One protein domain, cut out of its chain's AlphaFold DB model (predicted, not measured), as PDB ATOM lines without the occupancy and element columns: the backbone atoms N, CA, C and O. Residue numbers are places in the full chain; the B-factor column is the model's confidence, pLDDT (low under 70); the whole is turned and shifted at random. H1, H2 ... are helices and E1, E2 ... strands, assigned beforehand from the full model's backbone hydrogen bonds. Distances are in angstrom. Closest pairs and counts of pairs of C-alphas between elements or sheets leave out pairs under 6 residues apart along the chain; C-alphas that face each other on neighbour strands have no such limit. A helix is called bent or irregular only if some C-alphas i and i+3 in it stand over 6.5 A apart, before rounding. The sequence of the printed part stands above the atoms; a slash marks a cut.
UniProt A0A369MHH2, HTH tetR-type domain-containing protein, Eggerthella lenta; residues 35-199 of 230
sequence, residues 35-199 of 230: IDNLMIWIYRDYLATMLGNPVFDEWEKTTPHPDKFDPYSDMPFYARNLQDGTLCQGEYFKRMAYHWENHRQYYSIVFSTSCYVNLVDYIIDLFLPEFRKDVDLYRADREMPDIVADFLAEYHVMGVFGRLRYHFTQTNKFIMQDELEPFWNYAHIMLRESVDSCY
ATOM      1  N   ILE A  35     155.452 115.880  87.036       95.00
ATOM      2  CA  ILE A  35     155.699 117.040  86.172       95.00
ATOM      3  C   ILE A  35     154.532 118.036  86.177       95.00
ATOM      4  O   ILE A  35     154.794 119.227  86.101       95.00
ATOM      5  N   ASP A  36     153.276 117.592  86.299       92.62
ATOM      6  CA  ASP A  36     152.133 118.521  86.334       92.62
ATOM      7  C   ASP A  36     152.151 119.364  87.615       92.62
ATOM      8  O   ASP A  36     151.963 120.576  87.561       92.62
ATOM      9  N   ASN A  37     152.466 118.742  88.755       93.12
ATOM     10  CA  ASN A  37     152.618 119.440  90.028       93.12
ATOM     11  C   ASN A  37     153.754 120.485  89.982       93.12
ATOM     12  O   ASN A  37     153.546 121.615  90.424       93.12
ATOM     13  N   LEU A  38     154.890 120.159  89.346       95.44
ATOM     14  CA  LEU A  38     155.956 121.129  89.062       95.44
ATOM     15  C   LEU A  38     155.480 122.257  88.130       95.44
ATOM     16  O   LEU A  38     155.852 123.409  88.321       95.44
ATOM     17  N   MET A  39     154.678 121.964  87.104       94.50
ATOM     18  CA  MET A  39     154.182 122.998  86.186       94.50
ATOM     19  C   MET A  39     153.253 123.992  86.879       94.50
ATOM     20  O   MET A  39     153.381 125.197  86.657       94.50
ATOM     21  N   ILE A  40     152.357 123.496  87.734       94.62
ATOM     22  CA  ILE A  40     151.509 124.345  88.573       94.62
ATOM     23  C   ILE A  40     152.387 125.174  89.513       94.62
ATOM     24  O   ILE A  40     152.206 126.387  89.586       94.62
ATOM     25  N   TRP A  41     153.380 124.553  90.162       96.38
ATOM     26  CA  TRP A  41     154.316 125.265  91.034       96.38
ATOM     27  C   TRP A  41     155.037 126.399  90.308       96.38
ATOM     28  O   TRP A  41     155.033 127.513  90.802       96.38
ATOM     29  N   ILE A  42     155.586 126.153  89.113       95.69
ATOM     30  CA  ILE A  42     156.290 127.175  88.321       95.69
ATOM     31  C   ILE A  42     155.404 128.409  88.095       95.69
ATOM     32  O   ILE A  42     155.876 129.540  88.196       95.69
ATOM     33  N   TYR A  43     154.120 128.203  87.793       95.50
ATOM     34  CA  TYR A  43     153.180 129.307  87.612       95.50
ATOM     35  C   TYR A  43     152.849 130.013  88.937       95.50
ATOM     36  O   TYR A  43     152.817 131.242  88.999       95.50
ATOM     37  N   ARG A  44     152.621 129.243  90.005       96.62
ATOM     38  CA  ARG A  44     152.236 129.741  91.334       96.62
ATOM     39  C   ARG A  44     153.357 130.498  92.036       96.62
ATOM     40  O   ARG A  44     153.123 131.598  92.525       96.62
ATOM     41  N   ASP A  45     154.566 129.953  92.002       97.12
ATOM     42  CA  ASP A  45     155.792 130.580  92.495       97.12
ATOM     43  C   ASP A  45     156.051 131.912  91.783       97.12
ATOM     44  O   ASP A  45     156.352 132.920  92.427       97.12
ATOM     45  N   TYR A  46     155.821 131.959  90.464       97.00
ATOM     46  CA  TYR A  46     155.903 133.210  89.723       97.00
ATOM     47  C   TYR A  46     154.890 134.251  90.220       97.00
ATOM     48  O   TYR A  46     155.282 135.392  90.465       97.00
ATOM     49  N   LEU A  47     153.608 133.893  90.374       97.62
ATOM     50  CA  LEU A  47     152.590 134.833  90.864       97.62
ATOM     51  C   LEU A  47     152.930 135.352  92.265       97.62
ATOM     52  O   LEU A  47     152.875 136.560  92.495       97.62
ATOM     53  N   ALA A  48     153.327 134.460  93.172       97.88
ATOM     54  CA  ALA A  48     153.702 134.828  94.532       97.88
ATOM     55  C   ALA A  48     154.914 135.770  94.548       97.88
ATOM     56  O   ALA A  48     154.884 136.817  95.199       97.88
ATOM     57  N   THR A  49     155.947 135.453  93.761       97.44
ATOM     58  CA  THR A  49     157.142 136.294  93.605       97.44
ATOM     59  C   THR A  49     156.798 137.652  92.995       97.44
ATOM     60  O   THR A  49     157.262 138.688  93.471       97.44
ATOM     61  N   MET A  50     155.953 137.671  91.959       97.56
ATOM     62  CA  MET A  50     155.475 138.895  91.317       97.56
ATOM     63  C   MET A  50     154.747 139.796  92.320       97.56
ATOM     64  O   MET A  50     155.014 140.995  92.351       97.56
ATOM     65  N   LEU A  51     153.877 139.228  93.160       97.81
ATOM     66  CA  LEU A  51     153.128 139.944  94.199       97.81
ATOM     67  C   LEU A  51     153.991 140.394  95.390       97.81
ATOM     68  O   LEU A  51     153.536 141.196  96.208       97.81
ATOM     69  N   GLY A  52     155.235 139.922  95.481       96.94
ATOM     70  CA  GLY A  52     156.256 140.469  96.375       96.94
ATOM     71  C   GLY A  52     156.905 141.762  95.865       96.94
ATOM     72  O   GLY A  52     157.727 142.342  96.568       96.94
ATOM     73  N   ASN A  53     156.587 142.222  94.647       96.75
ATOM     74  CA  ASN A  53     157.105 143.485  94.122       96.75
ATOM     75  C   ASN A  53     156.472 144.696  94.845       96.75
ATOM     76  O   ASN A  53     155.248 144.699  94.998       96.75
ATOM     77  N   PRO A  54     157.245 145.760  95.161       96.94
ATOM     78  CA  PRO A  54     156.738 146.927  95.892       96.94
ATOM     79  C   PRO A  54     155.527 147.632  95.268       96.94
ATOM     80  O   PRO A  54     154.751 148.273  95.966       96.94
ATOM     81  N   VAL A  55     155.322 147.502  93.950       96.00
ATOM     82  CA  VAL A  55     154.137 148.061  93.273       96.00
ATOM     83  C   VAL A  55     152.814 147.502  93.818       96.00
ATOM     84  O   VAL A  55     151.777 148.144  93.671       96.00
ATOM     85  N   PHE A  56     152.851 146.326  94.454       97.88
ATOM     86  CA  PHE A  56     151.691 145.629  95.008       97.88
ATOM     87  C   PHE A  56     151.596 145.712  96.537       97.88
ATOM     88  O   PHE A  56     150.763 145.017  97.113       97.88
ATOM     89  N   ASP A  57     152.440 146.493  97.219       96.12
ATOM     90  CA  ASP A  57     152.467 146.522  98.693       96.12
ATOM     91  C   ASP A  57     151.147 147.012  99.297       96.12
ATOM     92  O   ASP A  57     150.668 146.436 100.269       96.12
ATOM     93  N   GLU A  58     150.518 147.995  98.654       96.19
ATOM     94  CA  GLU A  58     149.224 148.558  99.065       96.19
ATOM     95  C   GLU A  58     148.017 147.806  98.475       96.19
ATOM     96  O   GLU A  58     146.870 148.207  98.667       96.19
ATOM     97  N   TRP A  59     148.248 146.740  97.702       98.06
ATOM     98  CA  TRP A  59     147.174 145.972  97.075       98.06
ATOM     99  C   TRP A  59     146.717 144.856  98.021       98.06
ATOM    100  O   TRP A  59     147.529 144.200  98.675       98.06
ATOM    101  N   GLU A  60     145.416 144.580  98.057       97.62
ATOM    102  CA  GLU A  60     144.849 143.510  98.881       97.62
ATOM    103  C   GLU A  60     145.160 142.144  98.252       97.62
ATOM    104  O   GLU A  60     144.517 141.738  97.285       97.62
ATOM    105  N   LYS A  61     146.163 141.436  98.780       97.56
ATOM    106  CA  LYS A  61     146.620 140.133  98.268       97.56
ATOM    107  C   LYS A  61     145.736 138.993  98.783       97.56
ATOM    108  O   LYS A  61     145.435 138.930  99.972       97.56
ATOM    109  N   THR A  62     145.419 138.039  97.909       96.50
ATOM    110  CA  THR A  62     144.621 136.851  98.243       96.50
ATOM    111  C   THR A  62     145.399 135.557  98.009       96.50
ATOM    112  O   THR A  62     146.076 135.389  96.988       96.50
ATOM    113  N   THR A  63     145.243 134.613  98.936       95.94
ATOM    114  CA  THR A  63     145.635 133.201  98.815       95.94
ATOM    115  C   THR A  63     144.415 132.320  98.501       95.94
ATOM    116  O   THR A  63     143.277 132.780  98.638       95.94
ATOM    117  N   PRO A  64     144.592 131.070  98.024       93.06
ATOM    118  CA  PRO A  64     143.472 130.174  97.731       93.06
ATOM    119  C   PRO A  64     142.506 130.009  98.911       93.06
ATOM    120  O   PRO A  64     142.905 130.057 100.073       93.06
ATOM    121  N   HIS A  65     141.224 129.791  98.606       82.62
ATOM    122  CA  HIS A  65     140.209 129.577  99.636       82.62
ATOM    123  C   HIS A  65     140.552 128.334 100.482       82.62
ATOM    124  O   HIS A  65     140.797 127.287  99.880       82.62
ATOM    125  N   PRO A  66     140.509 128.391 101.831       78.38
ATOM    126  CA  PRO A  66     140.900 127.269 102.696       78.38
ATOM    127  C   PRO A  66     140.144 125.963 102.418       78.38
ATOM    128  O   PRO A  66     140.703 124.878 102.548       78.38
ATOM    129  N   ASP A  67     138.881 126.076 101.999       77.12
ATOM    130  CA  ASP A  67     138.027 124.921 101.686       77.12
ATOM    131  C   ASP A  67     138.320 124.277 100.319       77.12
ATOM    132  O   ASP A  67     137.799 123.201 100.020       77.12
ATOM    133  N   LYS A  68     139.137 124.911  99.464       78.19
ATOM    134  CA  LYS A  68     139.622 124.284  98.230       78.19
ATOM    135  C   LYS A  68     140.953 123.598  98.511       78.19
ATOM    136  O   LYS A  68     141.884 124.207  99.029       78.19
ATOM    137  N   PHE A  69     141.062 122.336  98.105       78.25
ATOM    138  CA  PHE A  69     142.336 121.627  98.123       78.25
ATOM    139  C   PHE A  69     143.250 122.191  97.023       78.25
ATOM    140  O   PHE A  69     143.210 121.738  95.880       78.25
ATOM    141  N   ASP A  70     144.041 123.208  97.368       88.44
ATOM    142  CA  ASP A  70     145.126 123.733  96.537       88.44
ATOM    143  C   ASP A  70     146.483 123.335  97.152       88.44
ATOM    144  O   ASP A  70     146.682 123.529  98.355       88.44
ATOM    145  N   PRO A  71     147.423 122.776  96.364       86.19
ATOM    146  CA  PRO A  71     148.724 122.330  96.869       86.19
ATOM    147  C   PRO A  71     149.636 123.471  97.354       86.19
ATOM    148  O   PRO A  71     150.647 123.197  97.995       86.19
ATOM    149  N   TYR A  72     149.292 124.729  97.059       92.25
ATOM    150  CA  TYR A  72     150.065 125.937  97.359       92.25
ATOM    151  C   TYR A  72     149.171 126.996  98.030       92.25
ATOM    152  O   TYR A  72     149.072 128.142  97.570       92.25
ATOM    153  N   SER A  73     148.480 126.586  99.098       91.56
ATOM    154  CA  SER A  73     147.452 127.362  99.808       91.56
ATOM    155  C   SER A  73     147.967 128.610 100.534       91.56
ATOM    156  O   SER A  73     147.182 129.503 100.845       91.56
ATOM    157  N   ASP A  74     149.271 128.703 100.774       93.00
ATOM    158  CA  ASP A  74     149.955 129.850 101.376       93.00
ATOM    159  C   ASP A  74     150.477 130.859 100.340       93.00
ATOM    160  O   ASP A  74     150.782 132.002 100.682       93.00
ATOM    161  N   MET A  75     150.548 130.473  99.063       96.75
ATOM    162  CA  MET A  75     151.053 131.343  98.004       96.75
ATOM    163  C   MET A  75     149.983 132.358  97.566       96.75
ATOM    164  O   MET A  75     148.902 131.960  97.104       96.75
ATOM    165  N   PRO A  76     150.249 133.676  97.654       97.50
ATOM    166  CA  PRO A  76     149.337 134.669  97.115       97.50
ATOM    167  C   PRO A  76     149.326 134.573  95.592       97.50
ATOM    168  O   PRO A  76     150.352 134.318  94.958       97.50
ATOM    169  N   PHE A  77     148.157 134.771  94.999       97.31
ATOM    170  CA  PHE A  77     147.995 134.607  93.555       97.31
ATOM    171  C   PHE A  77     147.234 135.728  92.892       97.31
ATOM    172  O   PHE A  77     147.441 135.954  91.709       97.31
ATOM    173  N   TYR A  78     146.400 136.444  93.636       97.62
ATOM    174  CA  TYR A  78     145.649 137.590  93.155       97.62
ATOM    175  C   TYR A  78     145.887 138.777  94.081       97.62
ATOM    176  O   TYR A  78     146.241 138.586  95.245       97.62
ATOM    177  N   ALA A  79     145.706 139.990  93.571       97.50
ATOM    178  CA  ALA A  79     145.722 141.187  94.394       97.50
ATOM    179  C   ALA A  79     144.690 142.193  93.884       97.50
ATOM    180  O   ALA A  79     144.563 142.374  92.675       97.50
ATOM    181  N   ARG A  80     143.940 142.839  94.780       97.69
ATOM    182  CA  ARG A  80     142.979 143.890  94.431       97.69
ATOM    183  C   ARG A  80     143.548 145.273  94.656       97.69
ATOM    184  O   ARG A  80     144.104 145.569  95.707       97.69
ATOM    185  N   ASN A  81     143.324 146.133  93.672       97.19
ATOM    186  CA  ASN A  81     143.600 147.557  93.750       97.19
ATOM    187  C   ASN A  81     142.314 148.323  93.471       97.19
ATOM    188  O   ASN A  81     141.966 148.554  92.313       97.19
ATOM    189  N   LEU A  82     141.578 148.651  94.527       96.31
ATOM    190  CA  LEU A  82     140.346 149.422  94.430       96.31
ATOM    191  C   LEU A  82     140.676 150.913  94.565       96.31
ATOM    192  O   LEU A  82     141.090 151.361  95.630       96.31
ATOM    193  N   GLN A  83     140.472 151.679  93.495       94.25
ATOM    194  CA  GLN A  83     140.684 153.129  93.469       94.25
ATOM    195  C   GLN A  83     139.405 153.810  92.994       94.25
ATOM    196  O   GLN A  83     138.875 153.461  91.940       94.25
ATOM    197  N   ASP A  84     138.879 154.741  93.791       91.19
ATOM    198  CA  ASP A  84     137.663 155.505  93.478       91.19
ATOM    199  C   ASP A  84     136.487 154.622  93.001       91.19
ATOM    200  O   ASP A  84     135.785 154.920  92.033       91.19
ATOM    201  N   GLY A  85     136.298 153.473  93.664       89.06
ATOM    202  CA  GLY A  85     135.239 152.508  93.344       89.06
ATOM    203  C   GLY A  85     135.471 151.680  92.072       89.06
ATOM    204  O   GLY A  85     134.545 151.028  91.595       89.06
ATOM    205  N   THR A  86     136.682 151.693  91.511       92.75
ATOM    206  CA  THR A  86     137.064 150.926  90.315       92.75
ATOM    207  C   THR A  86     138.217 149.982  90.626       92.75
ATOM    208  O   THR A  86     139.183 150.371  91.280       92.75
ATOM    209  N   LEU A  87     138.149 148.744  90.139       96.88
ATOM    210  CA  LEU A  87     139.275 147.818  90.211       96.88
ATOM    211  C   LEU A  87     140.295 148.169  89.116       96.88
ATOM    212  O   LEU A  87     140.013 148.078  87.919       96.88
ATOM    213  N   CYS A  88     141.486 148.577  89.545       96.06
ATOM    214  CA  CYS A  88     142.608 149.023  88.721       96.06
ATOM    215  C   CYS A  88     143.673 147.920  88.617       96.06
ATOM    216  O   CYS A  88     144.783 148.039  89.136       96.06
ATOM    217  N   GLN A  89     143.315 146.836  87.933       94.75
ATOM    218  CA  GLN A  89     144.075 145.590  87.809       94.75
ATOM    219  C   GLN A  89     145.074 145.545  86.648       94.75
ATOM    220  O   GLN A  89     145.761 144.538  86.459       94.75
ATOM    221  N   GLY A  90     145.172 146.616  85.857       95.06
ATOM    222  CA  GLY A  90     145.996 146.632  84.646       95.06
ATOM    223  C   GLY A  90     147.448 146.217  84.888       95.06
ATOM    224  O   GLY A  90     147.954 145.329  84.208       95.06
ATOM    225  N   GLU A  91     148.094 146.779  85.910       95.31
ATOM    226  CA  GLU A  91     149.489 146.455  86.235       95.31
ATOM    227  C   GLU A  91     149.677 144.975  86.615       95.31
ATOM    228  O   GLU A  91     150.663 144.347  86.222       95.31
ATOM    229  N   TYR A  92     148.706 144.386  87.319       96.38
ATOM    230  CA  TYR A  92     148.730 142.976  87.701       96.38
ATOM    231  C   TYR A  92     148.643 142.055  86.475       96.38
ATOM    232  O   TYR A  92     149.519 141.207  86.274       96.38
ATOM    233  N   PHE A  93     147.640 142.241  85.607       95.38
ATOM    234  CA  PHE A  93     147.469 141.377  84.429       95.38
ATOM    235  C   PHE A  93     148.568 141.571  83.390       95.38
ATOM    236  O   PHE A  93     148.992 140.597  82.762       95.38
ATOM    237  N   LYS A  94     149.074 142.799  83.245       94.50
ATOM    238  CA  LYS A  94     150.235 143.099  82.409       94.50
ATOM    239  C   LYS A  94     151.448 142.290  82.856       94.50
ATOM    240  O   LYS A  94     152.014 141.540  82.059       94.50
ATOM    241  N   ARG A  95     151.838 142.393  84.133       94.69
ATOM    242  CA  ARG A  95     153.002 141.664  84.671       94.69
ATOM    243  C   ARG A  95     152.823 140.156  84.583       94.69
ATOM    244  O   ARG A  95     153.738 139.479  84.123       94.69
ATOM    245  N   MET A  96     151.636 139.642  84.900       94.56
ATOM    246  CA  MET A  96     151.334 138.225  84.714       94.56
ATOM    247  C   MET A  96     151.565 137.782  83.263       94.56
ATOM    248  O   MET A  96     152.246 136.786  83.009       94.56
ATOM    249  N   ALA A  97     151.053 138.544  82.296       93.12
ATOM    250  CA  ALA A  97     151.241 138.237  80.887       93.12
ATOM    251  C   ALA A  97     152.715 138.360  80.441       93.12
ATOM    252  O   ALA A  97     153.123 137.636  79.532       93.12
ATOM    253  N   TYR A  98     153.549 139.189  81.094       91.69
ATOM    254  CA  TYR A  98     155.001 139.255  80.817       91.69
ATOM    255  C   TYR A  98     155.698 137.945  81.107       91.69
ATOM    256  O   TYR A  98     156.597 137.556  80.366       91.69
ATOM    257  N   HIS A  99     155.278 137.228  82.141       92.44
ATOM    258  CA  HIS A  99     155.837 135.911  82.396       92.44
ATOM    259  C   HIS A  99     155.562 134.933  81.264       92.44
ATOM    260  O   HIS A  99     156.449 134.164  80.887       92.44
ATOM    261  N   TRP A 100     154.349 134.981  80.714       93.75
ATOM    262  CA  TRP A 100     153.972 134.124  79.600       93.75
ATOM    263  C   TRP A 100     154.724 134.514  78.335       93.75
ATOM    264  O   TRP A 100     155.212 133.631  77.637       93.75
ATOM    265  N   GLU A 101     154.904 135.812  78.083       93.94
ATOM    266  CA  GLU A 101     155.671 136.314  76.940       93.94
ATOM    267  C   GLU A 101     157.161 135.962  77.036       93.94
ATOM    268  O   GLU A 101     157.724 135.406  76.093       93.94
ATOM    269  N   ASN A 102     157.784 136.150  78.202       93.00
ATOM    270  CA  ASN A 102     159.190 135.795  78.432       93.00
ATOM    271  C   ASN A 102     159.455 134.287  78.276       93.00
ATOM    272  O   ASN A 102     160.578 133.877  77.988       93.00
ATOM    273  N   HIS A 103     158.418 133.458  78.427       93.94
ATOM    274  CA  HIS A 103     158.485 132.006  78.271       93.94
ATOM    275  C   HIS A 103     157.526 131.506  77.182       93.94
ATOM    276  O   HIS A 103     156.986 130.399  77.275       93.94
ATOM    277  N   ARG A 104     157.322 132.306  76.125       93.44
ATOM    278  CA  ARG A 104     156.272 132.094  75.117       93.44
ATOM    279  C   ARG A 104     156.256 130.694  74.517       93.44
ATOM    280  O   ARG A 104     155.194 130.095  74.419       93.44
ATOM    281  N   GLN A 105     157.419 130.162  74.139       93.12
ATOM    282  CA  GLN A 105     157.521 128.822  73.544       93.12
ATOM    283  C   GLN A 105     157.059 127.720  74.502       93.12
ATOM    284  O   GLN A 105     156.457 126.741  74.077       93.12
ATOM    285  N   TYR A 106     157.335 127.870  75.798       94.94
ATOM    286  CA  TYR A 106     156.891 126.919  76.807       94.94
ATOM    287  C   TYR A 106     155.364 126.962  76.949       94.94
ATOM    288  O   TYR A 106     154.705 125.929  76.822       94.94
ATOM    289  N   TYR A 107     154.797 128.156  77.146       93.94
ATOM    290  CA  TYR A 107     153.359 128.315  77.370       93.94
ATOM    291  C   TYR A 107     152.516 128.035  76.123       93.94
ATOM    292  O   TYR A 107     151.446 127.442  76.244       93.94
ATOM    293  N   SER A 108     152.995 128.363  74.917       93.06
ATOM    294  CA  SER A 108     152.281 128.032  73.677       93.06
ATOM    295  C   SER A 108     152.096 126.522  73.511       93.06
ATOM    296  O   SER A 108     151.027 126.082  73.087       93.06
ATOM    297  N   ILE A 109     153.089 125.719  73.907       93.06
ATOM    298  CA  ILE A 109     153.005 124.254  73.887       93.06
ATOM    299  C   ILE A 109     152.088 123.761  75.002       93.06
ATOM    300  O   ILE A 109     151.143 123.030  74.716       93.06
ATOM    301  N   VAL A 110     152.331 124.183  76.249       92.50
ATOM    302  CA  VAL A 110     151.550 123.755  77.425       92.50
ATOM    303  C   VAL A 110     150.056 124.027  77.246       92.50
ATOM    304  O   VAL A 110     149.241 123.183  77.597       92.50
ATOM    305  N   PHE A 111     149.685 125.158  76.647       92.12
ATOM    306  CA  PHE A 111     148.285 125.526  76.427       92.12
ATOM    307  C   PHE A 111     147.628 124.880  75.196       92.12
ATOM    308  O   PHE A 111     146.397 124.940  75.060       92.12
ATOM    309  N   SER A 112     148.421 124.290  74.296       88.81
ATOM    310  CA  SER A 112     147.932 123.666  73.055       88.81
ATOM    311  C   SER A 112     147.870 122.143  73.120       88.81
ATOM    312  O   SER A 112     147.111 121.537  72.369       88.81
ATOM    313  N   THR A 113     148.681 121.511  73.971       84.31
ATOM    314  CA  THR A 113     148.824 120.051  74.015       84.31
ATOM    315  C   THR A 113     147.989 119.412  75.120       84.31
ATOM    316  O   THR A 113     147.842 119.966  76.203       84.31
ATOM    317  N   SER A 114     147.496 118.198  74.873       82.19
ATOM    318  CA  SER A 114     146.821 117.359  75.872       82.19
ATOM    319  C   SER A 114     147.787 116.490  76.690       82.19
ATOM    320  O   SER A 114     147.356 115.689  77.514       82.19
ATOM    321  N   CYS A 115     149.101 116.604  76.460       80.69
ATOM    322  CA  CYS A 115     150.106 115.783  77.143       80.69
ATOM    323  C   CYS A 115     150.336 116.151  78.623       80.69
ATOM    324  O   CYS A 115     150.962 115.374  79.350       80.69
ATOM    325  N   TYR A 116     149.873 117.320  79.061       82.25
ATOM    326  CA  TYR A 116     150.005 117.820  80.432       82.25
ATOM    327  C   TYR A 116     148.624 118.002  81.062       82.25
ATOM    328  O   TYR A 116     147.614 117.981  80.353       82.25
ATOM    329  N   VAL A 117     148.580 118.205  82.383       79.00
ATOM    330  CA  VAL A 117     147.373 118.742  83.030       79.00
ATOM    331  C   VAL A 117     146.925 119.997  82.286       79.00
ATOM    332  O   VAL A 117     147.759 120.772  81.804       79.00
ATOM    333  N   ASN A 118     145.615 120.211  82.198       85.50
ATOM    334  CA  ASN A 118     145.111 121.450  81.640       85.50
ATOM    335  C   ASN A 118     145.397 122.595  82.623       85.50
ATOM    336  O   ASN A 118     144.601 122.906  83.506       85.50
ATOM    337  N   LEU A 119     146.577 123.203  82.476       91.25
ATOM    338  CA  LEU A 119     147.020 124.322  83.301       91.25
ATOM    339  C   LEU A 119     146.042 125.500  83.202       91.25
ATOM    340  O   LEU A 119     145.889 126.236  84.168       91.25
ATOM    341  N   VAL A 120     145.362 125.665  82.063       91.19
ATOM    342  CA  VAL A 120     144.356 126.719  81.899       91.19
ATOM    343  C   VAL A 120     143.152 126.454  82.795       91.19
ATOM    344  O   VAL A 120     142.730 127.379  83.474       91.19
ATOM    345  N   ASP A 121     142.665 125.215  82.877       91.50
ATOM    346  CA  ASP A 121     141.560 124.869  83.786       91.50
ATOM    347  C   ASP A 121     141.959 125.119  85.249       91.50
ATOM    348  O   ASP A 121     141.207 125.747  85.986       91.50
ATOM    349  N   TYR A 122     143.187 124.749  85.643       93.50
ATOM    350  CA  TYR A 122     143.707 125.077  86.977       93.50
ATOM    351  C   TYR A 122     143.708 126.592  87.246       93.50
ATOM    352  O   TYR A 122     143.260 127.039  88.301       93.50
ATOM    353  N   ILE A 123     144.195 127.395  86.293       94.69
ATOM    354  CA  ILE A 123     144.219 128.860  86.410       94.69
ATOM    355  C   ILE A 123     142.795 129.409  86.543       94.69
ATOM    356  O   ILE A 123     142.530 130.268  87.376       94.69
ATOM    357  N   ILE A 124     141.857 128.903  85.755       94.56
ATOM    358  CA  ILE A 124     140.458 129.322  85.808       94.56
ATOM    359  C   ILE A 124     139.855 129.028  87.181       94.56
ATOM    360  O   ILE A 124     139.310 129.932  87.814       94.56
ATOM    361  N   ASP A 125     139.992 127.791  87.655       93.50
ATOM    362  CA  ASP A 125     139.422 127.340  88.926       93.50
ATOM    363  C   ASP A 125     139.987 128.101  90.126       93.50
ATOM    364  O   ASP A 125     139.296 128.292  91.140       93.50
ATOM    365  N   LEU A 126     141.244 128.528  89.992       95.44
ATOM    366  CA  LEU A 126     141.954 129.341  90.957       95.44
ATOM    367  C   LEU A 126     141.431 130.786  90.990       95.44
ATOM    368  O   LEU A 126     141.223 131.332  92.072       95.44
ATOM    369  N   PHE A 127     141.214 131.409  89.830       96.50
ATOM    370  CA  PHE A 127     140.840 132.827  89.731       96.50
ATOM    371  C   PHE A 127     139.335 133.087  89.816       96.50
ATOM    372  O   PHE A 127     138.934 134.176  90.233       96.50
ATOM    373  N   LEU A 128     138.494 132.113  89.459       96.62
ATOM    374  CA  LEU A 128     137.038 132.265  89.441       96.62
ATOM    375  C   LEU A 128     136.458 132.791  90.774       96.62
ATOM    376  O   LEU A 128     135.669 133.739  90.725       96.62
ATOM    377  N   PRO A 129     136.856 132.284  91.962       96.00
ATOM    378  CA  PRO A 129     136.360 132.822  93.232       96.00
ATOM    379  C   PRO A 129     136.699 134.303  93.442       96.00
ATOM    380  O   PRO A 129     135.909 135.042  94.026       96.00
ATOM    381  N   GLU A 130     137.849 134.764  92.950       96.88
ATOM    382  CA  GLU A 130     138.251 136.163  93.093       96.88
ATOM    383  C   GLU A 130     137.499 137.076  92.124       96.88
ATOM    384  O   GLU A 130     137.090 138.163  92.524       96.88
ATOM    385  N   PHE A 131     137.215 136.613  90.904       97.88
ATOM    386  CA  PHE A 131     136.315 137.322  89.988       97.88
ATOM    387  C   PHE A 131     134.884 137.386  90.532       97.88
ATOM    388  O   PHE A 131     134.202 138.395  90.358       97.88
ATOM    389  N   ARG A 132     134.429 136.350  91.246       97.88
ATOM    390  CA  ARG A 132     133.117 136.359  91.907       97.88
ATOM    391  C   ARG A 132     133.029 137.417  93.003       97.88
ATOM    392  O   ARG A 132     132.021 138.118  93.073       97.88
ATOM    393  N   LYS A 133     134.093 137.572  93.794       97.38
ATOM    394  CA  LYS A 133     134.235 138.669  94.764       97.38
ATOM    395  C   LYS A 133     134.341 140.037  94.080       97.38
ATOM    396  O   LYS A 133     133.810 141.012  94.593       97.38
ATOM    397  N   ASP A 134     134.972 140.129  92.911       98.12
ATOM    398  CA  ASP A 134     135.027 141.383  92.145       98.12
ATOM    399  C   ASP A 134     133.629 141.804  91.650       98.12
ATOM    400  O   ASP A 134     133.279 142.984  91.704       98.12
ATOM    401  N   VAL A 135     132.791 140.840  91.246       98.31
ATOM    402  CA  VAL A 135     131.358 141.078  90.992       98.31
ATOM    403  C   VAL A 135     130.647 141.551  92.261       98.31
ATOM    404  O   VAL A 135     129.859 142.494  92.187       98.31
ATOM    405  N   ASP A 136     130.927 140.934  93.416       97.31
ATOM    406  CA  ASP A 136     130.357 141.352  94.706       97.31
ATOM    407  C   ASP A 136     130.685 142.807  95.039       97.31
ATOM    408  O   ASP A 136     129.796 143.579  95.403       97.31
ATOM    409  N   LEU A 137     131.948 143.195  94.852       97.00
ATOM    410  CA  LEU A 137     132.414 144.559  95.082       97.00
ATOM    411  C   LEU A 137     131.663 145.563  94.207       97.00
ATOM    412  O   LEU A 137     131.230 146.602  94.702       97.00
ATOM    413  N   TYR A 138     131.466 145.251  92.925       97.00
ATOM    414  CA  TYR A 138     130.741 146.147  92.029       97.00
ATOM    415  C   TYR A 138     129.234 146.152  92.261       97.00
ATOM    416  O   TYR A 138     128.622 147.216  92.151       97.00
ATOM    417  N   ARG A 139     128.597 145.020  92.595       94.00
ATOM    418  CA  ARG A 139     127.156 145.039  92.907       94.00
ATOM    419  C   ARG A 139     126.877 145.808  94.201       94.00
ATOM    420  O   ARG A 139     125.833 146.455  94.268       94.00
ATOM    421  N   ALA A 140     127.823 145.817  95.148       92.00
ATOM    422  CA  ALA A 140     127.670 146.415  96.473       92.00
ATOM    423  C   ALA A 140     126.377 145.904  97.142       92.00
ATOM    424  O   ALA A 140     126.146 144.697  97.173       92.00
ATOM    425  N   ASP A 141     125.502 146.797  97.610       91.31
ATOM    426  CA  ASP A 141     124.235 146.432  98.262       91.31
ATOM    427  C   ASP A 141     123.076 146.175  97.279       91.31
ATOM    428  O   ASP A 141     121.935 145.956  97.693       91.31
ATOM    429  N   ARG A 142     123.321 146.239  95.963       93.44
ATOM    430  CA  ARG A 142     122.271 146.036  94.959       93.44
ATOM    431  C   ARG A 142     121.927 144.549  94.834       93.44
ATOM    432  O   ARG A 142     122.810 143.701  94.699       93.44
ATOM    433  N   GLU A 143     120.631 144.232  94.839       91.62
ATOM    434  CA  GLU A 143     120.159 142.853  94.697       91.62
ATOM    435  C   GLU A 143     120.484 142.283  93.308       91.62
ATOM    436  O   GLU A 143     120.036 142.793  92.282       91.62
ATOM    437  N   MET A 144     121.202 141.160  93.284       93.81
ATOM    438  CA  MET A 144     121.489 140.380  92.081       93.81
ATOM    439  C   MET A 144     121.375 138.892  92.417       93.81
ATOM    440  O   MET A 144     122.004 138.463  93.387       93.81
ATOM    441  N   PRO A 145     120.635 138.087  91.631       94.75
ATOM    442  CA  PRO A 145     120.611 136.639  91.818       94.75
ATOM    443  C   PRO A 145     122.019 136.044  91.707       94.75
ATOM    444  O   PRO A 145     122.739 136.366  90.762       94.75
ATOM    445  N   ASP A 146     122.390 135.130  92.607       95.81
ATOM    446  CA  ASP A 146     123.748 134.563  92.622       95.81
ATOM    447  C   ASP A 146     124.115 133.869  91.309       95.81
ATOM    448  O   ASP A 146     125.219 134.059  90.824       95.81
ATOM    449  N   ILE A 147     123.163 133.207  90.641       96.94
ATOM    450  CA  ILE A 147     123.386 132.614  89.312       96.94
ATOM    451  C   ILE A 147     123.838 133.638  88.255       96.94
ATOM    452  O   ILE A 147     124.594 133.299  87.350       96.94
ATOM    453  N   VAL A 148     123.386 134.893  88.354       97.00
ATOM    454  CA  VAL A 148     123.820 135.972  87.452       97.00
ATOM    455  C   VAL A 148     125.228 136.417  87.827       97.00
ATOM    456  O   VAL A 148     126.066 136.584  86.948       97.00
ATOM    457  N   ALA A 149     125.503 136.570  89.121       97.75
ATOM    458  CA  ALA A 149     126.821 136.965  89.596       97.75
ATOM    459  C   ALA A 149     127.896 135.908  89.277       97.75
ATOM    460  O   ALA A 149     128.985 136.255  88.820       97.75
ATOM    461  N   ASP A 150     127.562 134.626  89.439       98.19
ATOM    462  CA  ASP A 150     128.399 133.483  89.069       98.19
ATOM    463  C   ASP A 150     128.655 133.465  87.559       98.19
ATOM    464  O   ASP A 150     129.804 133.350  87.131       98.19
ATOM    465  N   PHE A 151     127.612 133.676  86.745       98.12
ATOM    466  CA  PHE A 151     127.747 133.766  85.291       98.12
ATOM    467  C   PHE A 151     128.663 134.920  84.858       98.12
ATOM    468  O   PHE A 151     129.505 134.737  83.982       98.12
ATOM    469  N   LEU A 152     128.526 136.109  85.459       98.25
ATOM    470  CA  LEU A 152     129.397 137.247  85.151       98.25
ATOM    471  C   LEU A 152     130.852 136.950  85.529       98.25
ATOM    472  O   LEU A 152     131.756 137.215  84.736       98.25
ATOM    473  N   ALA A 153     131.083 136.364  86.704       98.31
ATOM    474  CA  ALA A 153     132.419 135.970  87.138       98.31
ATOM    475  C   ALA A 153     133.055 134.963  86.167       98.31
ATOM    476  O   ALA A 153     134.186 135.174  85.720       98.31
ATOM    477  N   GLU A 154     132.311 133.918  85.786       98.00
ATOM    478  CA  GLU A 154     132.740 132.905  84.816       98.00
ATOM    479  C   GLU A 154     133.041 133.526  83.446       98.00
ATOM    480  O   GLU A 154     134.110 133.301  82.873       98.00
ATOM    481  N   TYR A 155     132.140 134.368  82.938       97.94
ATOM    482  CA  TYR A 155     132.301 135.021  81.642       97.94
ATOM    483  C   TYR A 155     133.577 135.866  81.581       97.94
ATOM    484  O   TYR A 155     134.338 135.784  80.612       97.94
ATOM    485  N   HIS A 156     133.842 136.667  82.615       97.75
ATOM    486  CA  HIS A 156     134.985 137.582  82.623       97.75
ATOM    487  C   HIS A 156     136.312 136.875  82.901       97.75
ATOM    488  O   HIS A 156     137.302 137.186  82.230       97.75
ATOM    489  N   VAL A 157     136.347 135.869  83.782       97.12
ATOM    490  CA  VAL A 157     137.564 135.061  83.980       97.12
ATOM    491  C   VAL A 157     137.901 134.258  82.711       97.12
ATOM    492  O   VAL A 157     139.067 134.198  82.308       97.12
ATOM    493  N   MET A 158     136.885 133.757  81.988       95.81
ATOM    494  CA  MET A 158     137.045 133.173  80.643       95.81
ATOM    495  C   MET A 158     137.521 134.188  79.619       95.81
ATOM    496  O   MET A 158     138.400 133.878  78.811       95.81
ATOM    497  N   GLY A 159     136.984 135.403  79.659       94.81
ATOM    498  CA  GLY A 159     137.399 136.490  78.783       94.81
ATOM    499  C   GLY A 159     138.897 136.774  78.894       94.81
ATOM    500  O   GLY A 159     139.578 136.873  77.872       94.81
ATOM    501  N   VAL A 160     139.434 136.833  80.116       94.69
ATOM    502  CA  VAL A 160     140.866 137.072  80.356       94.69
ATOM    503  C   VAL A 160     141.712 135.891  79.893       94.69
ATOM    504  O   VAL A 160     142.529 136.025  78.973       94.69
ATOM    505  N   PHE A 161     141.527 134.723  80.508       94.69
ATOM    506  CA  PHE A 161     142.440 133.599  80.300       94.69
ATOM    507  C   PHE A 161     142.217 132.901  78.963       94.69
ATOM    508  O   PHE A 161     143.186 132.481  78.331       94.69
ATOM    509  N   GLY A 162     140.981 132.859  78.465       92.50
ATOM    510  CA  GLY A 162     140.667 132.370  77.124       92.50
ATOM    511  C   GLY A 162     141.304 133.231  76.035       92.50
ATOM    512  O   GLY A 162     141.916 132.693  75.106       92.50
ATOM    513  N   ARG A 163     141.259 134.567  76.170       91.50
ATOM    514  CA  ARG A 163     141.940 135.484  75.238       91.50
ATOM    515  C   ARG A 163     143.452 135.305  75.283       91.50
ATOM    516  O   ARG A 163     144.073 135.221  74.223       91.50
ATOM    517  N   LEU A 164     144.051 135.262  76.476       91.81
ATOM    518  CA  LEU A 164     145.496 135.058  76.606       91.81
ATOM    519  C   LEU A 164     145.896 133.703  76.011       91.81
ATOM    520  O   LEU A 164     146.780 133.651  75.157       91.81
ATOM    521  N   ARG A 165     145.179 132.623  76.336       92.19
ATOM    522  CA  ARG A 165     145.388 131.303  75.726       92.19
ATOM    523  C   ARG A 165     145.346 131.372  74.198       92.19
ATOM    524  O   ARG A 165     146.269 130.893  73.539       92.19
ATOM    525  N   TYR A 166     144.312 131.982  73.620       91.62
ATOM    526  CA  TYR A 166     144.204 132.152  72.169       91.62
ATOM    527  C   TYR A 166     145.400 132.929  71.606       91.62
ATOM    528  O   TYR A 166     146.014 132.524  70.619       91.62
ATOM    529  N   HIS A 167     145.785 134.020  72.263       91.25
ATOM    530  CA  HIS A 167     146.902 134.850  71.842       91.25
ATOM    531  C   HIS A 167     148.227 134.071  71.788       91.25
ATOM    532  O   HIS A 167     148.932 134.122  70.772       91.25
ATOM    533  N   PHE A 168     148.541 133.325  72.849       90.44
ATOM    534  CA  PHE A 168     149.785 132.566  72.986       90.44
ATOM    535  C   PHE A 168     149.848 131.326  72.092       90.44
ATOM    536  O   PHE A 168     150.941 130.913  71.711       90.44
ATOM    537  N   THR A 169     148.699 130.761  71.716       91.00
ATOM    538  CA  THR A 169     148.639 129.532  70.909       91.00
ATOM    539  C   THR A 169     148.397 129.777  69.418       91.00
ATOM    540  O   THR A 169     148.860 128.983  68.608       91.00
ATOM    541  N   GLN A 170     147.710 130.863  69.034       90.19
ATOM    542  CA  GLN A 170     147.248 131.064  67.647       90.19
ATOM    543  C   GLN A 170     147.872 132.267  66.938       90.19
ATOM    544  O   GLN A 170     148.089 132.226  65.729       90.19
ATOM    545  N   THR A 171     148.134 133.370  67.645       87.44
ATOM    546  CA  THR A 171     148.409 134.644  66.949       87.44
ATOM    547  C   THR A 171     149.875 134.855  66.584       87.44
ATOM    548  O   THR A 171     150.151 135.593  65.643       87.44
ATOM    549  N   ASN A 172     150.809 134.249  67.331       79.31
ATOM    550  CA  ASN A 172     152.261 134.481  67.228       79.31
ATOM    551  C   ASN A 172     152.692 135.961  67.264       79.31
ATOM    552  O   ASN A 172     153.783 136.300  66.813       79.31
ATOM    553  N   LYS A 173     151.849 136.849  67.800       87.88
ATOM    554  CA  LYS A 173     152.146 138.277  67.946       87.88
ATOM    555  C   LYS A 173     152.759 138.551  69.315       87.88
ATOM    556  O   LYS A 173     152.448 137.857  70.272       87.88
ATOM    557  N   PHE A 174     153.585 139.585  69.397       89.62
ATOM    558  CA  PHE A 174     154.065 140.128  70.664       89.62
ATOM    559  C   PHE A 174     152.958 140.972  71.310       89.62
ATOM    560  O   PHE A 174     152.373 141.817  70.631       89.62
ATOM    561  N   ILE A 175     152.630 140.740  72.584       88.81
ATOM    562  CA  ILE A 175     151.525 141.440  73.275       88.81
ATOM    563  C   ILE A 175     151.969 142.656  74.099       88.81
ATOM    564  O   ILE A 175     151.123 143.452  74.486       88.81
ATOM    565  N   MET A 176     153.266 142.836  74.353       89.19
ATOM    566  CA  MET A 176     153.765 143.919  75.218       89.19
ATOM    567  C   MET A 176     154.072 145.185  74.426       89.19
ATOM    568  O   MET A 176     155.212 145.627  74.347       89.19
ATOM    569  N   GLN A 177     153.034 145.707  73.782       89.31
ATOM    570  CA  GLN A 177     153.076 146.918  72.966       89.31
ATOM    571  C   GLN A 177     152.520 148.101  73.765       89.31
ATOM    572  O   GLN A 177     151.505 147.944  74.446       89.31
ATOM    573  N   ASP A 178     153.142 149.275  73.647       89.75
ATOM    574  CA  ASP A 178     152.732 150.495  74.361       89.75
ATOM    575  C   ASP A 178     151.287 150.901  74.015       89.75
ATOM    576  O   ASP A 178     150.544 151.421  74.846       89.75
ATOM    577  N   GLU A 179     150.829 150.599  72.800       91.81
ATOM    578  CA  GLU A 179     149.459 150.859  72.349       91.81
ATOM    579  C   GLU A 179     148.409 150.041  73.116       91.81
ATOM    580  O   GLU A 179     147.231 150.405  73.147       91.81
ATOM    581  N   LEU A 180     148.816 148.927  73.732       89.31
ATOM    582  CA  LEU A 180     147.936 148.067  74.521       89.31
ATOM    583  C   LEU A 180     147.872 148.477  75.992       89.31
ATOM    584  O   LEU A 180     147.072 147.911  76.737       89.31
ATOM    585  N   GLU A 181     148.649 149.477  76.406       88.12
ATOM    586  CA  GLU A 181     148.784 149.836  77.813       88.12
ATOM    587  C   GLU A 181     147.468 150.212  78.511       88.12
ATOM    588  O   GLU A 181     147.189 149.687  79.594       88.12
ATOM    589  N   PRO A 182     146.577 151.007  77.884       87.69
ATOM    590  CA  PRO A 182     145.265 151.310  78.458       87.69
ATOM    591  C   PRO A 182     144.347 150.083  78.597       87.69
ATOM    592  O   PRO A 182     143.365 150.120  79.339       87.69
ATOM    593  N   PHE A 183     144.637 148.992  77.881       91.19
ATOM    594  CA  PHE A 183     143.754 147.831  77.764       91.19
ATOM    595  C   PHE A 183     144.082 146.699  78.737       91.19
ATOM    596  O   PHE A 183     143.314 145.739  78.820       91.19
ATOM    597  N   TRP A 184     145.155 146.792  79.524       93.44
ATOM    598  CA  TRP A 184     145.429 145.767  80.537       93.44
ATOM    599  C   TRP A 184     144.390 145.734  81.658       93.44
ATOM    600  O   TRP A 184     144.181 144.681  82.251       93.44
ATOM    601  N   ASN A 185     143.684 146.845  81.904       94.94
ATOM    602  CA  ASN A 185     142.557 146.879  82.841       94.94
ATOM    603  C   ASN A 185     141.198 146.567  82.185       94.94
ATOM    604  O   ASN A 185     140.164 146.614  82.848       94.94
ATOM    605  N   TYR A 186     141.167 146.274  80.881       93.25
ATOM    606  CA  TYR A 186     139.922 146.199  80.109       93.25
ATOM    607  C   TYR A 186     138.927 145.175  80.665       93.25
ATOM    608  O   TYR A 186     137.729 145.434  80.681       93.25
ATOM    609  N   ALA A 187     139.409 144.035  81.162       92.56
ATOM    610  CA  ALA A 187     138.540 143.013  81.736       92.56
ATOM    611  C   ALA A 187     137.749 143.533  82.944       92.56
ATOM    612  O   ALA A 187     136.547 143.315  83.024       92.56
ATOM    613  N   HIS A 188     138.392 144.284  83.838       95.50
ATOM    614  CA  HIS A 188     137.750 144.834  85.034       95.50
ATOM    615  C   HIS A 188     136.895 146.066  84.755       95.50
ATOM    616  O   HIS A 188     135.916 146.284  85.472       95.50
ATOM    617  N   ILE A 189     137.211 146.818  83.695       95.19
ATOM    618  CA  ILE A 189     136.315 147.843  83.140       95.19
ATOM    619  C   ILE A 189     135.029 147.166  82.653       95.19
ATOM    620  O   ILE A 189     133.942 147.502  83.107       95.19
ATOM    621  N   MET A 190     135.144 146.150  81.794       96.31
ATOM    622  CA  MET A 190     133.974 145.466  81.238       96.31
ATOM    623  C   MET A 190     133.196 144.654  82.274       96.31
ATOM    624  O   MET A 190     131.983 144.498  82.131       96.31
ATOM    625  N   LEU A 191     133.862 144.147  83.315       97.31
ATOM    626  CA  LEU A 191     133.212 143.505  84.453       97.31
ATOM    627  C   LEU A 191     132.263 144.478  85.150       97.31
ATOM    628  O   LEU A 191     131.098 144.143  85.356       97.31
ATOM    629  N   ARG A 192     132.745 145.691  85.444       96.25
ATOM    630  CA  ARG A 192     131.932 146.756  86.037       96.25
ATOM    631  C   ARG A 192     130.732 147.091  85.159       96.25
ATOM    632  O   ARG A 192     129.605 147.011  85.636       96.25
ATOM    633  N   GLU A 193     130.965 147.365  83.878       95.94
ATOM    634  CA  GLU A 193     129.895 147.684  82.920       95.94
ATOM    635  C   GLU A 193     128.853 146.558  82.831       95.94
ATOM    636  O   GLU A 193     127.651 146.805  82.780       95.94
ATOM    637  N   SER A 194     129.294 145.297  82.872       96.12
ATOM    638  CA  SER A 194     128.378 144.151  82.850       96.12
ATOM    639  C   SER A 194     127.509 144.096  84.107       96.12
ATOM    640  O   SER A 194     126.304 143.856  84.006       96.12
ATOM    641  N   VAL A 195     128.093 144.350  85.282       96.25
ATOM    642  CA  VAL A 195     127.345 144.437  86.544       96.25
ATOM    643  C   VAL A 195     126.362 145.604  86.509       96.25
ATOM    644  O   VAL A 195     125.192 145.411  86.829       96.25
ATOM    645  N   ASP A 196     126.795 146.786  86.075       94.00
ATOM    646  CA  ASP A 196     125.955 147.985  86.013       94.00
ATOM    647  C   ASP A 196     124.789 147.825  85.024       94.00
ATOM    648  O   ASP A 196     123.650 148.159  85.364       94.00
ATOM    649  N   SER A 197     125.021 147.177  83.877       92.81
ATOM    650  CA  SER A 197     123.980 146.882  82.878       92.81
ATOM    651  C   SER A 197     122.834 146.008  83.408       92.81
ATOM    652  O   SER A 197     121.728 146.037  82.865       92.81
ATOM    653  N   CYS A 198     123.053 145.258  84.496       92.00
ATOM    654  CA  CYS A 198     122.000 144.467  85.138       92.00
ATOM    655  C   CYS A 198     120.945 145.335  85.846       92.00
ATOM    656  O   CYS A 198     119.862 144.836  86.159       92.00
ATOM    657  N   TYR A 199     121.248 146.611  86.095       88.19
ATOM    658  CA  TYR A 199     120.385 147.555  86.810       88.19
ATOM    659  C   TYR A 199     119.844 148.673  85.925       88.19
ATOM    660  O   TYR A 199     118.978 149.436  86.359       88.19
TER     661      TYR A 199
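Overview. This is residues 35 to 199 of the 230 residues of the protein "HTH tetR-type domain-containing protein" of Eggerthella lenta (UniProt A0A369MHH2). The long helix H5 runs along one side of a compact domain; the arms H4a and H4b of a bent helix and H7 pack on it, with H3 near its last residues. H1 and H2 meet at a steep tilt on the other side, near the small strand hairpin E1 and E2. The 165 printed residues, mostly helix, hold seven named helices and two antiparallel strands, in order H1 E1 E2 H2 H3 H4 H5 H6 H7. The radius of gyration of the C-alphas is 15.9 A, the spans 44 by 40 by 33 A.

Arrangement. Start at H1, residues 35 to 51: its residues 46 to 50 alone touch H2, residues 90 to 102, closest at the C-alphas of Leu 47 and Met 96, 7.1 A. In the hairpin of E1, residues 60 to 62, and E2, residues 78 to 80, N 60 and O 80 are within hydrogen-bond range, 2.9 A. H4, residues 119 to 139, assigned as one helix by its hydrogen bonds, is bent, with C-alphas 126 and 129 7.0 A apart; its arms are H4a, 119 to 126, and H4b, 129 to 139. H5, residues 146 to 171, only just irregular with C-alphas 168 and 171 6.53 A apart, touches H4a at a shallow tilt of 25 degrees, opposite ways, closest at the C-alphas of Ile 124 and Val 157, 6.7 A. H5 touches H4b, closest at the C-alphas of Arg 132 and Ala 153, 4.8 A. With residues 165 to 169 alone it touches H3, residues 104 to 110, closest at the C-alphas of Ser 108 and Thr 169, 4.8 A. H7, residues 186 to 197, touches H5, closest at the C-alphas of His 156 and Leu 191, 6.4 A. H6, residues 178 to 183, irregular with C-alphas 179 and 182 7.4 A apart, touches no helix but is near H2. Every O i to N i+4 pair is within hydrogen-bond range in H1, H4a, H4b, H5 and H7, but 8 of 9 in H2, 2 of 3 in H3 and 0 of 2 in H6, where 2 of 3 O i to N i+3 pairs are.

Along the chain. Find C-alpha 35 at (155.699, 117.040, 86.172); H1 runs 24.4 A from there. H5 runs 35.6 A to C-alpha 171 at (148.409, 134.644, 66.949), and H7 16.2 A to C-alpha 197 at (123.980, 146.882, 82.878).

Size, cuts and confidence. The C-alphas farthest apart, Ile 35 and Tyr 199, are 46.7 A apart. The printed part has no cut; the link from E1 to E2, residues 63 to 77, is long. No printed residue is under 70 in pLDDT.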